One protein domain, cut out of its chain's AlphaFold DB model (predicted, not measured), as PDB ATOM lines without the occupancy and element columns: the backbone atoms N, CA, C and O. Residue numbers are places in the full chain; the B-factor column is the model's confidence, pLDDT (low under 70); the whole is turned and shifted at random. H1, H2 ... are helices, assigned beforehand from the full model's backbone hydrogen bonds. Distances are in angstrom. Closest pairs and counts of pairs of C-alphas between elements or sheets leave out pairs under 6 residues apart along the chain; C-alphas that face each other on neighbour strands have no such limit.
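Overview. This is residues 184 to 270 of the 270 residues of an uncharacterized protein of Flavobacteriales bacterium (UniProt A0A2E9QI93). What does the model look like? One long helix, H4, makes the long axis; H3 folds back beside its first part as a helical hairpin, H2 packs steeply across H3, and H1 lies crosswise near H4 without clearly touching it. The far part of H4, residues 261 to 269, sticks out from this body together with Ser 270. What is it made of, and how large is it? The printed part has 87 residues with four named helices, in the order H1, H2, H3, H4, and no named strand: the class is all helix. It is compact by its radius of gyration of the C-alphas, 13.1 A, yet elongated in outline, spanning 46 by 27 by 19 A.

Arrangement. Where does the first helix stand? H1, residues 189 to 198, is close to but not clearly touching H4, residues 243 to 269; their closest C-alphas, of Ile 195 and Tyr 259, are 7.6 A apart. They run opposite ways at a steep tilt of 69.9 degrees, only just short of about perpendicular. H1 is apart from H2, residues 205 to 215, and only just apart from H3, residues 224 to 236, with closest C-alphas 8.4 A apart. What does H2 touch? It touches H3, closest at the C-alphas of Leu 215 and Ala 230, 5.1 A apart, at a steep tilt of 65 degrees, opposite ways. H2 and H4 are apart. How does H3 stand to H4? They form a helical hairpin and touch at a shallow tilt of 13 degrees, opposite ways, H4 with residues 245 to 256 alone; the closest C-alphas, of Leu 235 and Asp 245, are 5.3 A apart. How do the helix backbones run? In H1, H2, H3 and H4 every O i to N i+4 pair is within hydrogen-bond range.

Along the chain. Where does the first helix begin? H1 begins at C-alpha 189 at (50.760, -47.534, -33.091) and is 14.1 A long from first to last C-alpha. How long are the others? H2 measures 15.0 A, H3 18.2 A and H4 39.8 A. Where does H4 lie? It runs from C-alpha 243 at (26.304, -29.242, -36.591) to C-alpha 269 at (50.357, -44.358, -8.715).

Size, cuts and confidence. What sets its extent? The two C-alphas farthest apart, of Lys 240 and Ser 270, are 46.1 A apart. Residues 238 to 243 and 261 to 270 stand free, and the body without them spans 30 by 23 by 20 A. Is it whole and well placed? The printed part has no cut, and the three links between helices are short. The mean pLDDT of the printed part is 94.3, and residues 268 to 270 are under 70.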
ATOM      1  N   ASN A 184      54.100 -33.459 -25.323       94.50
ATOM      2  CA  ASN A 184      55.223 -34.232 -24.795       94.50
ATOM      3  C   ASN A 184      54.996 -35.750 -24.850       94.50
ATOM      4  O   ASN A 184      55.826 -36.514 -24.363       94.50
ATOM      5  N   THR A 185      53.890 -36.211 -25.442       96.25
ATOM      6  CA  THR A 185      53.521 -37.631 -25.462       96.25
ATOM      7  C   THR A 185      53.689 -38.215 -26.868       96.25
ATOM      8  O   THR A 185      52.811 -38.007 -27.712       96.25
ATOM      9  N   PRO A 186      54.747 -39.009 -27.142       97.00
ATOM     10  CA  PRO A 186      54.905 -39.687 -28.425       97.00
ATOM     11  C   PRO A 186      53.738 -40.632 -28.716       97.00
ATOM     12  O   PRO A 186      53.302 -41.389 -27.834       97.00
ATOM     13  N   LEU A 187      53.270 -40.613 -29.964       97.81
ATOM     14  CA  LEU A 187      52.167 -41.422 -30.465       97.81
ATOM     15  C   LEU A 187      52.702 -42.532 -31.377       97.81
ATOM     16  O   LEU A 187      52.926 -42.344 -32.569       97.81
ATOM     17  N   ASN A 188      52.893 -43.715 -30.798       96.12
ATOM     18  CA  ASN A 188      53.161 -44.938 -31.554       96.12
ATOM     19  C   ASN A 188      51.853 -45.690 -31.870       96.12
ATOM     20  O   ASN A 188      50.786 -45.346 -31.358       96.12
ATOM     21  N   MET A 189      51.934 -46.746 -32.687       95.81
ATOM     22  CA  MET A 189      50.760 -47.534 -33.091       95.81
ATOM     23  C   MET A 189      50.005 -48.152 -31.910       95.81
ATOM     24  O   MET A 189      48.777 -48.141 -31.911       95.81
ATOM     25  N   GLY A 190      50.711 -48.642 -30.886       97.44
ATOM     26  CA  GLY A 190      50.075 -49.202 -29.691       97.44
ATOM     27  C   GLY A 190      49.250 -48.157 -28.941       97.44
ATOM     28  O   GLY A 190      48.101 -48.407 -28.589       97.44
ATOM     29  N   LYS A 191      49.796 -46.946 -28.777       97.25
ATOM     30  CA  LYS A 191      49.095 -45.828 -28.138       97.25
ATOM     31  C   LYS A 191      47.918 -45.330 -28.975       97.25
ATOM     32  O   LYS A 191      46.864 -45.049 -28.415       97.25
ATOM     33  N   LEU A 192      48.063 -45.267 -30.299       97.69
ATOM     34  CA  LEU A 192      46.956 -44.921 -31.192       97.69
ATOM     35  C   LEU A 192      45.811 -45.943 -31.092       97.69
ATOM     36  O   LEU A 192      44.657 -45.532 -30.979       97.69
ATOM     37  N   SER A 193      46.125 -47.248 -31.078       98.06
ATOM     38  CA  SER A 193      45.133 -48.319 -30.878       98.06
ATOM     39  C   SER A 193      44.436 -48.167 -29.530       98.06
ATOM     40  O   SER A 193      43.212 -48.109 -29.470       98.06
ATOM     41  N   HIS A 194      45.213 -47.983 -28.458       97.81
ATOM     42  CA  HIS A 194      44.683 -47.795 -27.111       97.81
ATOM     43  C   HIS A 194      43.741 -46.584 -27.018       97.81
ATOM     44  O   HIS A 194      42.624 -46.713 -26.519       97.81
ATOM     45  N   ILE A 195      44.144 -45.424 -27.550       98.25
ATOM     46  CA  ILE A 195      43.302 -44.219 -27.583       98.25
ATOM     47  C   ILE A 195      42.015 -44.478 -28.375       98.25
ATOM     48  O   ILE A 195      40.923 -44.124 -27.922       98.25
ATOM     49  N   ARG A 196      42.123 -45.118 -29.545       98.06
ATOM     50  CA  ARG A 196      40.969 -45.429 -30.397       98.06
ATOM     51  C   ARG A 196      39.962 -46.345 -29.700       98.06
ATOM     52  O   ARG A 196      38.763 -46.084 -29.777       98.06
ATOM     53  N   GLU A 197      40.447 -47.395 -29.050       98.00
ATOM     54  CA  GLU A 197      39.628 -48.444 -28.435       98.00
ATOM     55  C   GLU A 197      39.003 -48.027 -27.103       98.00
ATOM     56  O   GLU A 197      37.942 -48.538 -26.760       98.00
ATOM     57  N   ASN A 198      39.634 -47.112 -26.360       97.94
ATOM     58  CA  ASN A 198      39.216 -46.796 -24.989       97.94
ATOM     59  C   ASN A 198      38.612 -45.396 -24.837       97.94
ATOM     60  O   ASN A 198      37.715 -45.207 -24.020       97.94
ATOM     61  N   TYR A 199      39.060 -44.426 -25.635       98.31
ATOM     62  CA  TYR A 199      38.645 -43.027 -25.483       98.31
ATOM     63  C   TYR A 199      37.822 -42.545 -26.671       98.31
ATOM     64  O   TYR A 199      36.809 -41.884 -26.489       98.31
ATOM     65  N   LEU A 200      38.192 -42.925 -27.895       98.06
ATOM     66  CA  LEU A 200      37.513 -42.458 -29.106       98.06
ATOM     67  C   LEU A 200      36.449 -43.434 -29.619       98.06
ATOM     68  O   LEU A 200      36.190 -43.457 -30.818       98.06
ATOM     69  N   THR A 201      35.830 -44.249 -28.763       97.25
ATOM     70  CA  THR A 201      34.911 -45.335 -29.170       97.25
ATOM     71  C   THR A 201      33.712 -44.851 -29.985       97.25
ATOM     72  O   THR A 201      33.313 -45.513 -30.943       97.25
ATOM     73  N   GLY A 202      33.195 -43.660 -29.678       96.12
ATOM     74  CA  GLY A 202      32.084 -43.019 -30.381       96.12
ATOM     75  C   GLY A 202      32.449 -42.376 -31.722       96.12
ATOM     76  O   GLY A 202      31.554 -41.945 -32.444       96.12
ATOM     77  N   VAL A 203      33.735 -42.313 -32.095       97.81
ATOM     78  CA  VAL A 203      34.151 -41.745 -33.386       97.81
ATOM     79  C   VAL A 203      33.844 -42.738 -34.521       97.81
ATOM     80  O   VAL A 203      34.329 -43.878 -34.484       97.81
ATOM     81  N   PRO A 204      33.091 -42.335 -35.566       97.62
ATOM     82  CA  PRO A 204      32.841 -43.181 -36.732       97.62
ATOM     83  C   PRO A 204      34.136 -43.608 -37.433       97.62
ATOM     84  O   PRO A 204      35.065 -42.815 -37.571       97.62
ATOM     85  N   VAL A 205      34.183 -44.842 -37.948       97.56
ATOM     86  CA  VAL A 205      35.381 -45.404 -38.611       97.56
ATOM     87  C   VAL A 205      35.850 -44.542 -39.786       97.56
ATOM     88  O   VAL A 205      37.042 -44.292 -39.923       97.56
ATOM     89  N   SER A 206      34.921 -44.041 -40.604       97.31
ATOM     90  CA  SER A 206      35.239 -43.171 -41.743       97.31
ATOM     91  C   SER A 206      35.825 -41.824 -41.314       97.31
ATOM     92  O   SER A 206      36.785 -41.342 -41.921       97.31
ATOM     93  N   LEU A 207      35.287 -41.232 -40.243       97.75
ATOM     94  CA  LEU A 207      35.830 -40.006 -39.664       97.75
ATOM     95  C   LEU A 207      37.229 -40.263 -39.101       97.75
ATOM     96  O   LEU A 207      38.150 -39.516 -39.413       97.75
ATOM     97  N   PHE A 208      37.412 -41.345 -38.343       98.38
ATOM     98  CA  PHE A 208      38.718 -41.709 -37.801       98.38
ATOM     99  C   PHE A 208      39.757 -41.943 -38.907       98.38
ATOM    100  O   PHE A 208      40.871 -41.446 -38.795       98.38
ATOM    101  N   GLY A 209      39.388 -42.606 -40.009       98.00
ATOM    102  CA  GLY A 209      40.259 -42.748 -41.182       98.00
ATOM    103  C   GLY A 209      40.704 -41.395 -41.747       98.00
ATOM    104  O   GLY A 209      41.893 -41.171 -41.931       98.00
ATOM    105  N   THR A 210      39.771 -40.448 -41.894       97.94
ATOM    106  CA  THR A 210      40.081 -39.078 -42.355       97.94
ATOM    107  C   THR A 210      41.022 -38.341 -41.392       97.94
ATOM    108  O   THR A 210      41.903 -37.593 -41.816       97.94
ATOM    109  N   ILE A 211      40.850 -38.550 -40.083       98.19
ATOM    110  CA  ILE A 211      41.724 -37.988 -39.047       98.19
ATOM    111  C   ILE A 211      43.132 -38.576 -39.152       98.19
ATOM    112  O   ILE A 211      44.103 -37.827 -39.080       98.19
ATOM    113  N   VAL A 212      43.255 -39.891 -39.350       97.75
ATOM    114  CA  VAL A 212      44.553 -40.557 -39.532       97.75
ATOM    115  C   VAL A 212      45.238 -40.064 -40.806       97.75
ATOM    116  O   VAL A 212      46.408 -39.697 -40.747       97.75
ATOM    117  N   ASP A 213      44.518 -39.948 -41.923       97.62
ATOM    118  CA  ASP A 213      45.069 -39.385 -43.163       97.62
ATOM    119  C   ASP A 213      45.625 -37.973 -42.935       97.62
ATOM    120  O   ASP A 213      46.717 -37.641 -43.397       97.62
ATOM    121  N   LYS A 214      44.910 -37.146 -42.161       97.25
ATOM    122  CA  LYS A 214      45.376 -35.809 -41.782       97.25
ATOM    123  C   LYS A 214      46.593 -35.856 -40.855       97.25
ATOM    124  O   LYS A 214      47.540 -35.104 -41.082       97.25
ATOM    125  N   LEU A 215      46.596 -36.728 -39.849       97.50
ATOM    126  CA  LEU A 215      47.706 -36.919 -38.908       97.50
ATOM    127  C   LEU A 215      49.016 -37.246 -39.633       97.50
ATOM    128  O   LEU A 215      50.058 -36.675 -39.316       97.50
ATOM    129  N   LEU A 216      48.952 -38.105 -40.654       95.81
ATOM    130  CA  LEU A 216      50.113 -38.498 -41.457       95.81
ATOM    131  C   LEU A 216      50.771 -37.318 -42.197       95.81
ATOM    132  O   LEU A 216      51.912 -37.437 -42.639       95.81
ATOM    133  N   THR A 217      50.089 -36.171 -42.310       95.06
ATOM    134  CA  THR A 217      50.647 -34.951 -42.917       95.06
ATOM    135  C   THR A 217      51.434 -34.071 -41.944       95.06
ATOM    136  O   THR A 217      52.134 -33.170 -42.399       95.06
ATOM    137  N   TYR A 218      51.328 -34.289 -40.628       89.44
ATOM    138  CA  TYR A 218      51.899 -33.377 -39.625       89.44
ATOM    139  C   TYR A 218      53.347 -33.712 -39.280       89.44
ATOM    140  O   TYR A 218      54.201 -32.831 -39.255       89.44
ATOM    141  N   SER A 219      53.635 -34.984 -39.013       87.62
ATOM    142  CA  SER A 219      54.962 -35.420 -38.584       87.62
ATOM    143  C   SER A 219      55.172 -36.905 -38.862       87.62
ATOM    144  O   SER A 219      54.248 -37.709 -38.765       87.62
ATOM    145  N   LYS A 220      56.424 -37.286 -39.154       88.69
ATOM    146  CA  LYS A 220      56.847 -38.699 -39.221       88.69
ATOM    147  C   LYS A 220      56.927 -39.357 -37.841       88.69
ATOM    148  O   LYS A 220      56.940 -40.581 -37.744       88.69
ATOM    149  N   SER A 221      57.004 -38.552 -36.787       93.50
ATOM    150  CA  SER A 221      57.042 -38.992 -35.395       93.50
ATOM    151  C   SER A 221      56.000 -38.187 -34.625       93.50
ATOM    152  O   SER A 221      56.353 -37.205 -33.970       93.50
ATOM    153  N   PRO A 222      54.709 -38.524 -34.791       97.00
ATOM    154  CA  PRO A 222      53.633 -37.740 -34.217       97.00
ATOM    155  C   PRO A 222      53.577 -37.884 -32.697       97.00
ATOM    156  O   PRO A 222      54.002 -38.880 -32.103       97.00
ATOM    157  N   THR A 223      52.980 -36.879 -32.080       97.62
ATOM    158  CA  THR A 223      52.578 -36.838 -30.679       97.62
ATOM    159  C   THR A 223      51.062 -36.999 -30.562       97.62
ATOM    160  O   THR A 223      50.328 -36.960 -31.555       97.62
ATOM    161  N   VAL A 224      50.552 -37.159 -29.341       97.94
ATOM    162  CA  VAL A 224      49.098 -37.118 -29.099       97.94
ATOM    163  C   VAL A 224      48.527 -35.750 -29.493       97.94
ATOM    164  O   VAL A 224      47.388 -35.665 -29.952       97.94
ATOM    165  N   TYR A 225      49.331 -34.686 -29.404       97.38
ATOM    166  CA  TYR A 225      48.912 -33.346 -29.805       97.38
ATOM    167  C   TYR A 225      48.700 -33.246 -31.316       97.38
ATOM    168  O   TYR A 225      47.757 -32.598 -31.762       97.38
ATOM    169  N   ASP A 226      49.495 -33.962 -32.113       97.62
ATOM    170  CA  ASP A 226      49.288 -34.041 -33.561       97.62
ATOM    171  C   ASP A 226      47.982 -34.761 -33.910       97.62
ATOM    172  O   ASP A 226      47.239 -34.290 -34.771       97.62
ATOM    173  N   LEU A 227      47.644 -35.855 -33.212       98.31
ATOM    174  CA  LEU A 227      46.351 -36.537 -33.376       98.31
ATOM    175  C   LEU A 227      45.188 -35.607 -33.024       98.31
ATOM    176  O   LEU A 227      44.199 -35.525 -33.759       98.31
ATOM    177  N   TYR A 228      45.318 -34.882 -31.916       98.25
ATOM    178  CA  TYR A 228      44.317 -33.924 -31.477       98.25
ATOM    179  C   TYR A 228      44.123 -32.785 -32.491       98.25
ATOM    180  O   TYR A 228      43.001 -32.483 -32.907       98.25
ATOM    181  N   ASN A 229      45.219 -32.199 -32.972       97.88
ATOM    182  CA  ASN A 229      45.185 -31.127 -33.959       97.88
ATOM    183  C   ASN A 229      44.742 -31.607 -35.347       97.88
ATOM    184  O   ASN A 229      44.146 -30.832 -36.093       97.88
ATOM    185  N   ALA A 230      45.014 -32.855 -35.728       98.00
ATOM    186  CA  ALA A 230      44.463 -33.445 -36.944       98.00
ATOM    187  C   ALA A 230      42.938 -33.579 -36.830       98.00
ATOM    188  O   ALA A 230      42.211 -33.189 -37.745       98.00
ATOM    189  N   SER A 231      42.458 -34.039 -35.671       98.12
ATOM    190  CA  SER A 231      41.031 -34.204 -35.378       98.12
ATOM    191  C   SER A 231      40.269 -32.882 -35.447       98.12
ATOM    192  O   SER A 231      39.303 -32.751 -36.204       98.12
ATOM    193  N   THR A 232      40.732 -31.875 -34.703       97.88
ATOM    194  CA  THR A 232      40.093 -30.552 -34.679       97.88
ATOM    195  C   THR A 232      40.192 -29.855 -36.035       97.88
ATOM    196  O   THR A 232      39.232 -29.208 -36.447       97.88
ATOM    197  N   ASN A 233      41.276 -30.054 -36.798       97.62
ATOM    198  CA  ASN A 233      41.402 -29.487 -38.143       97.62
ATOM    199  C   ASN A 233      40.369 -30.065 -39.120       97.62
ATOM    200  O   ASN A 233      39.675 -29.299 -39.789       97.62
ATOM    201  N   VAL A 234      40.242 -31.399 -39.177       97.38
ATOM    202  CA  VAL A 234      39.289 -32.093 -40.066       97.38
ATOM    203  C   VAL A 234      37.862 -31.603 -39.834       97.38
ATOM    204  O   VAL A 234      37.106 -31.425 -40.788       97.38
ATOM    205  N   LEU A 235      37.498 -31.365 -38.575       97.44
ATOM    206  CA  LEU A 235      36.141 -30.996 -38.188       97.44
ATOM    207  C   LEU A 235      35.876 -29.491 -38.328       97.44
ATOM    208  O   LEU A 235      34.816 -29.097 -38.816       97.44
ATOM    209  N   TRP A 236      36.843 -28.646 -37.963       96.62
ATOM    210  CA  TRP A 236      36.682 -27.190 -37.982       96.62
ATOM    211  C   TRP A 236      36.761 -26.586 -39.390       96.62
ATOM    212  O   TRP A 236      36.044 -25.633 -39.702       96.62
ATOM    213  N   HIS A 237      37.600 -27.151 -40.266       94.88
ATOM    214  CA  HIS A 237      37.885 -26.604 -41.605       94.88
ATOM    215  C   HIS A 237      37.167 -27.325 -42.744       94.88
ATOM    216  O   HIS A 237      37.432 -27.083 -43.924       94.88
ATOM    217  N   LYS A 238      36.227 -28.212 -42.418       92.44
ATOM    218  CA  LYS A 238      35.439 -28.925 -43.419       92.44
ATOM    219  C   LYS A 238      34.671 -27.935 -44.301       92.44
ATOM    220  O   LYS A 238      33.845 -27.166 -43.829       92.44
ATOM    221  N   LYS A 239      34.882 -28.000 -45.621       87.50
ATOM    222  CA  LYS A 239      34.244 -27.084 -46.591       87.50
ATOM    223  C   LYS A 239      32.711 -27.073 -46.508       87.50
ATOM    224  O   LYS A 239      32.080 -26.055 -46.765       87.50
ATOM    225  N   LYS A 240      32.116 -28.226 -46.196       89.19
ATOM    226  CA  LYS A 240      30.681 -28.388 -45.945       89.19
ATOM    227  C   LYS A 240      30.493 -28.914 -44.528       89.19
ATOM    228  O   LYS A 240      30.274 -30.112 -44.338       89.19
ATOM    229  N   SER A 241      30.670 -28.028 -43.554       90.25
ATOM    230  CA  SER A 241      30.402 -28.335 -42.153       90.25
ATOM    231  C   SER A 241      28.916 -28.603 -41.923       90.25
ATOM    232  O   SER A 241      28.042 -28.170 -42.673       90.25
ATOM    233  N   THR A 242      28.642 -29.321 -40.850       93.12
ATOM    234  CA  THR A 242      27.326 -29.585 -40.276       93.12
ATOM    235  C   THR A 242      27.435 -29.424 -38.765       93.12
ATOM    236  O   THR A 242      28.536 -29.500 -38.221       93.12
ATOM    237  N   LYS A 243      26.311 -29.268 -38.060       92.19
ATOM    238  CA  LYS A 243      26.304 -29.242 -36.591       92.19
ATOM    239  C   LYS A 243      27.008 -30.464 -35.975       92.19
ATOM    240  O   LYS A 243      27.766 -30.310 -35.021       92.19
ATOM    241  N   ALA A 244      26.838 -31.638 -36.587       94.19
ATOM    242  CA  ALA A 244      27.473 -32.881 -36.155       94.19
ATOM    243  C   ALA A 244      29.010 -32.828 -36.196       94.19
ATOM    244  O   ALA A 244      29.661 -33.496 -35.401       94.19
ATOM    245  N   ASP A 245      29.614 -32.031 -37.084       95.88
ATOM    246  CA  ASP A 245      31.073 -31.877 -37.111       95.88
ATOM    247  C   ASP A 245      31.583 -31.182 -35.834       95.88
ATOM    248  O   ASP A 245      32.608 -31.571 -35.280       95.88
ATOM    249  N   PHE A 246      30.829 -30.215 -35.304       95.44
ATOM    250  CA  PHE A 246      31.145 -29.557 -34.032       95.44
ATOM    251  C   PHE A 246      30.863 -30.461 -32.825       95.44
ATOM    252  O   PHE A 246      31.608 -30.419 -31.851       95.44
ATOM    253  N   ASP A 247      29.832 -31.307 -32.897       95.50
ATOM    254  CA  ASP A 247      29.550 -32.289 -31.840       95.50
ATOM    255  C   ASP A 247      30.633 -33.371 -31.764       95.50
ATOM    256  O   ASP A 247      31.089 -33.707 -30.673       95.50
ATOM    257  N   HIS A 248      31.120 -33.859 -32.909       98.00
ATOM    258  CA  HIS A 248      32.282 -34.749 -32.936       98.00
ATOM    259  C   HIS A 248      33.553 -34.054 -32.438       98.00
ATOM    260  O   HIS A 248      34.377 -34.704 -31.800       98.00
ATOM    261  N   ASN A 249      33.719 -32.754 -32.708       97.88
ATOM    262  CA  ASN A 249      34.867 -31.992 -32.215       97.88
ATOM    263  C   ASN A 249      34.846 -31.956 -30.684       97.88
ATOM    264  O   ASN A 249      35.828 -32.350 -30.063       97.88
ATOM    265  N   ALA A 250      33.696 -31.604 -30.101       97.50
ATOM    266  CA  ALA A 250      33.500 -31.625 -28.657       97.50
ATOM    267  C   ALA A 250      33.772 -33.008 -28.057       97.50
ATOM    268  O   ALA A 250      34.603 -33.145 -27.167       97.50
ATOM    269  N   TYR A 251      33.164 -34.052 -28.626       98.38
ATOM    270  CA  TYR A 251      33.345 -35.422 -28.151       98.38
ATOM    271  C   TYR A 251      34.813 -35.875 -28.156       98.38
ATOM    272  O   TYR A 251      35.284 -36.450 -27.175       98.38
ATOM    273  N   ILE A 252      35.547 -35.629 -29.247       98.50
ATOM    274  CA  ILE A 252      36.963 -36.013 -29.349       98.50
ATOM    275  C   ILE A 252      37.804 -35.235 -28.340       98.50
ATOM    276  O   ILE A 252      38.673 -35.821 -27.695       98.50
ATOM    277  N   THR A 253      37.544 -33.937 -28.197       98.19
ATOM    278  CA  THR A 253      38.234 -33.085 -27.229       98.19
ATOM    279  C   THR A 253      38.029 -33.580 -25.808       98.19
ATOM    280  O   THR A 253      39.013 -33.850 -25.123       98.19
ATOM    281  N   ASP A 254      36.781 -33.778 -25.392       98.12
ATOM    282  CA  ASP A 254      36.440 -34.251 -24.049       98.12
ATOM    283  C   ASP A 254      37.062 -35.634 -23.781       98.12
ATOM    284  O   ASP A 254      37.681 -35.874 -22.741       98.12
ATOM    285  N   SER A 255      37.008 -36.524 -24.776       98.31
ATOM    286  CA  SER A 255      37.578 -37.873 -24.689       98.31
ATOM    287  C   SER A 255      39.103 -37.873 -24.557       98.31
ATOM    288  O   SER A 255      39.656 -38.644 -23.770       98.31
ATOM    289  N   LEU A 256      39.809 -37.022 -25.307       98.12
ATOM    290  CA  LEU A 256      41.266 -36.923 -25.206       98.12
ATOM    291  C   LEU A 256      41.690 -36.199 -23.931       98.12
ATOM    292  O   LEU A 256      42.673 -36.594 -23.305       98.12
ATOM    293  N   MET A 257      40.938 -35.193 -23.488       97.44
ATOM    294  CA  MET A 257      41.187 -34.562 -22.194       97.44
ATOM    295  C   MET A 257      41.030 -35.561 -21.056       97.44
ATOM    296  O   MET A 257      41.907 -35.627 -20.196       97.44
ATOM    297  N   LYS A 258      40.021 -36.435 -21.105       96.75
ATOM    298  CA  LYS A 258      39.922 -37.562 -20.173       96.75
ATOM    299  C   LYS A 258      41.158 -38.471 -20.221       96.75
ATOM    300  O   LYS A 258      41.697 -38.794 -19.167       96.75
ATOM    301  N   TYR A 259      41.656 -38.808 -21.414       96.75
ATOM    302  CA  TYR A 259      42.914 -39.556 -21.558       96.75
ATOM    303  C   TYR A 259      44.092 -38.870 -20.850       96.75
ATOM    304  O   TYR A 259      44.859 -39.551 -20.173       96.75
ATOM    305  N   SER A 260      44.221 -37.536 -20.939       94.19
ATOM    306  CA  SER A 260      45.282 -36.818 -20.210       94.19
ATOM    307  C   SER A 260      45.195 -37.027 -18.697       94.19
ATOM    308  O   SER A 260      46.205 -37.245 -18.036       94.19
ATOM    309  N   GLN A 261      43.981 -37.009 -18.145       90.94
ATOM    310  CA  GLN A 261      43.766 -37.170 -16.710       90.94
ATOM    311  C   GLN A 261      44.085 -38.573 -16.225       90.94
ATOM    312  O   GLN A 261      44.680 -38.735 -15.161       90.94
ATOM    313  N   ASP A 262      43.668 -39.580 -16.984       93.56
ATOM    314  CA  ASP A 262      43.892 -40.969 -16.609       93.56
ATOM    315  C   ASP A 262      45.390 -41.309 -16.706       93.56
ATOM    316  O   ASP A 262      45.938 -41.892 -15.773       93.56
ATOM    317  N   ALA A 263      46.089 -40.800 -17.729       88.69
ATOM    318  CA  ALA A 263      47.542 -40.926 -17.841       88.69
ATOM    319  C   ALA A 263      48.298 -40.265 -16.672       88.69
ATOM    320  O   ALA A 263      49.233 -40.854 -16.135       88.69
ATOM    321  N   LEU A 264      47.874 -39.071 -16.234       81.75
ATOM    322  CA  LEU A 264      48.474 -38.405 -15.072       81.75
ATOM    323  C   LEU A 264      48.284 -39.223 -13.786       81.75
ATOM    324  O   LEU A 264      49.211 -39.351 -12.995       81.75
ATOM    325  N   LYS A 265      47.098 -39.804 -13.560       84.75
ATOM    326  CA  LYS A 265      46.828 -40.616 -12.356       84.75
ATOM    327  C   LYS A 265      47.679 -41.883 -12.293       84.75
ATOM    328  O   LYS A 265      48.068 -42.284 -11.195       84.75
ATOM    329  N   GLU A 266      47.942 -42.508 -13.437       79.56
ATOM    330  CA  GLU A 266      48.796 -43.696 -13.518       79.56
ATOM    331  C   GLU A 266      50.243 -43.368 -13.125       79.56
ATOM    332  O   GLU A 266      50.827 -44.114 -12.346       79.56
ATOM    333  N   GLU A 267      50.776 -42.219 -13.558       72.31
ATOM    334  CA  GLU A 267      52.138 -41.766 -13.224       72.31
ATOM    335  C   GLU A 267      52.326 -41.479 -11.722       72.31
ATOM    336  O   GLU A 267      53.370 -41.794 -11.160       72.31
ATOM    337  N   TYR A 268      51.310 -40.940 -11.036       66.62
ATOM    338  CA  TYR A 268      51.365 -40.727  -9.577       66.62
ATOM    339  C   TYR A 268      51.115 -41.998  -8.750       66.62
ATOM    340  O   TYR A 268      51.315 -41.981  -7.534       66.62
ATOM    341  N   SER A 269      50.636 -43.076  -9.379       64.88
ATOM    342  CA  SER A 269      50.357 -44.358  -8.715       64.88
ATOM    343  C   SER A 269      51.478 -45.393  -8.893       64.88
ATOM    344  O   SER A 269      51.415 -46.454  -8.267       64.88
ATOM    345  N   SER A 270      52.473 -45.099  -9.737       54.41
ATOM    346  CA  SER A 270      53.670 -45.912 -10.006       54.41
ATOM    347  C   SER A 270      54.896 -45.412  -9.255       54.41
ATOM    348  O   SER A 270      55.665 -46.268  -8.764       54.41
TER     349      SER A 270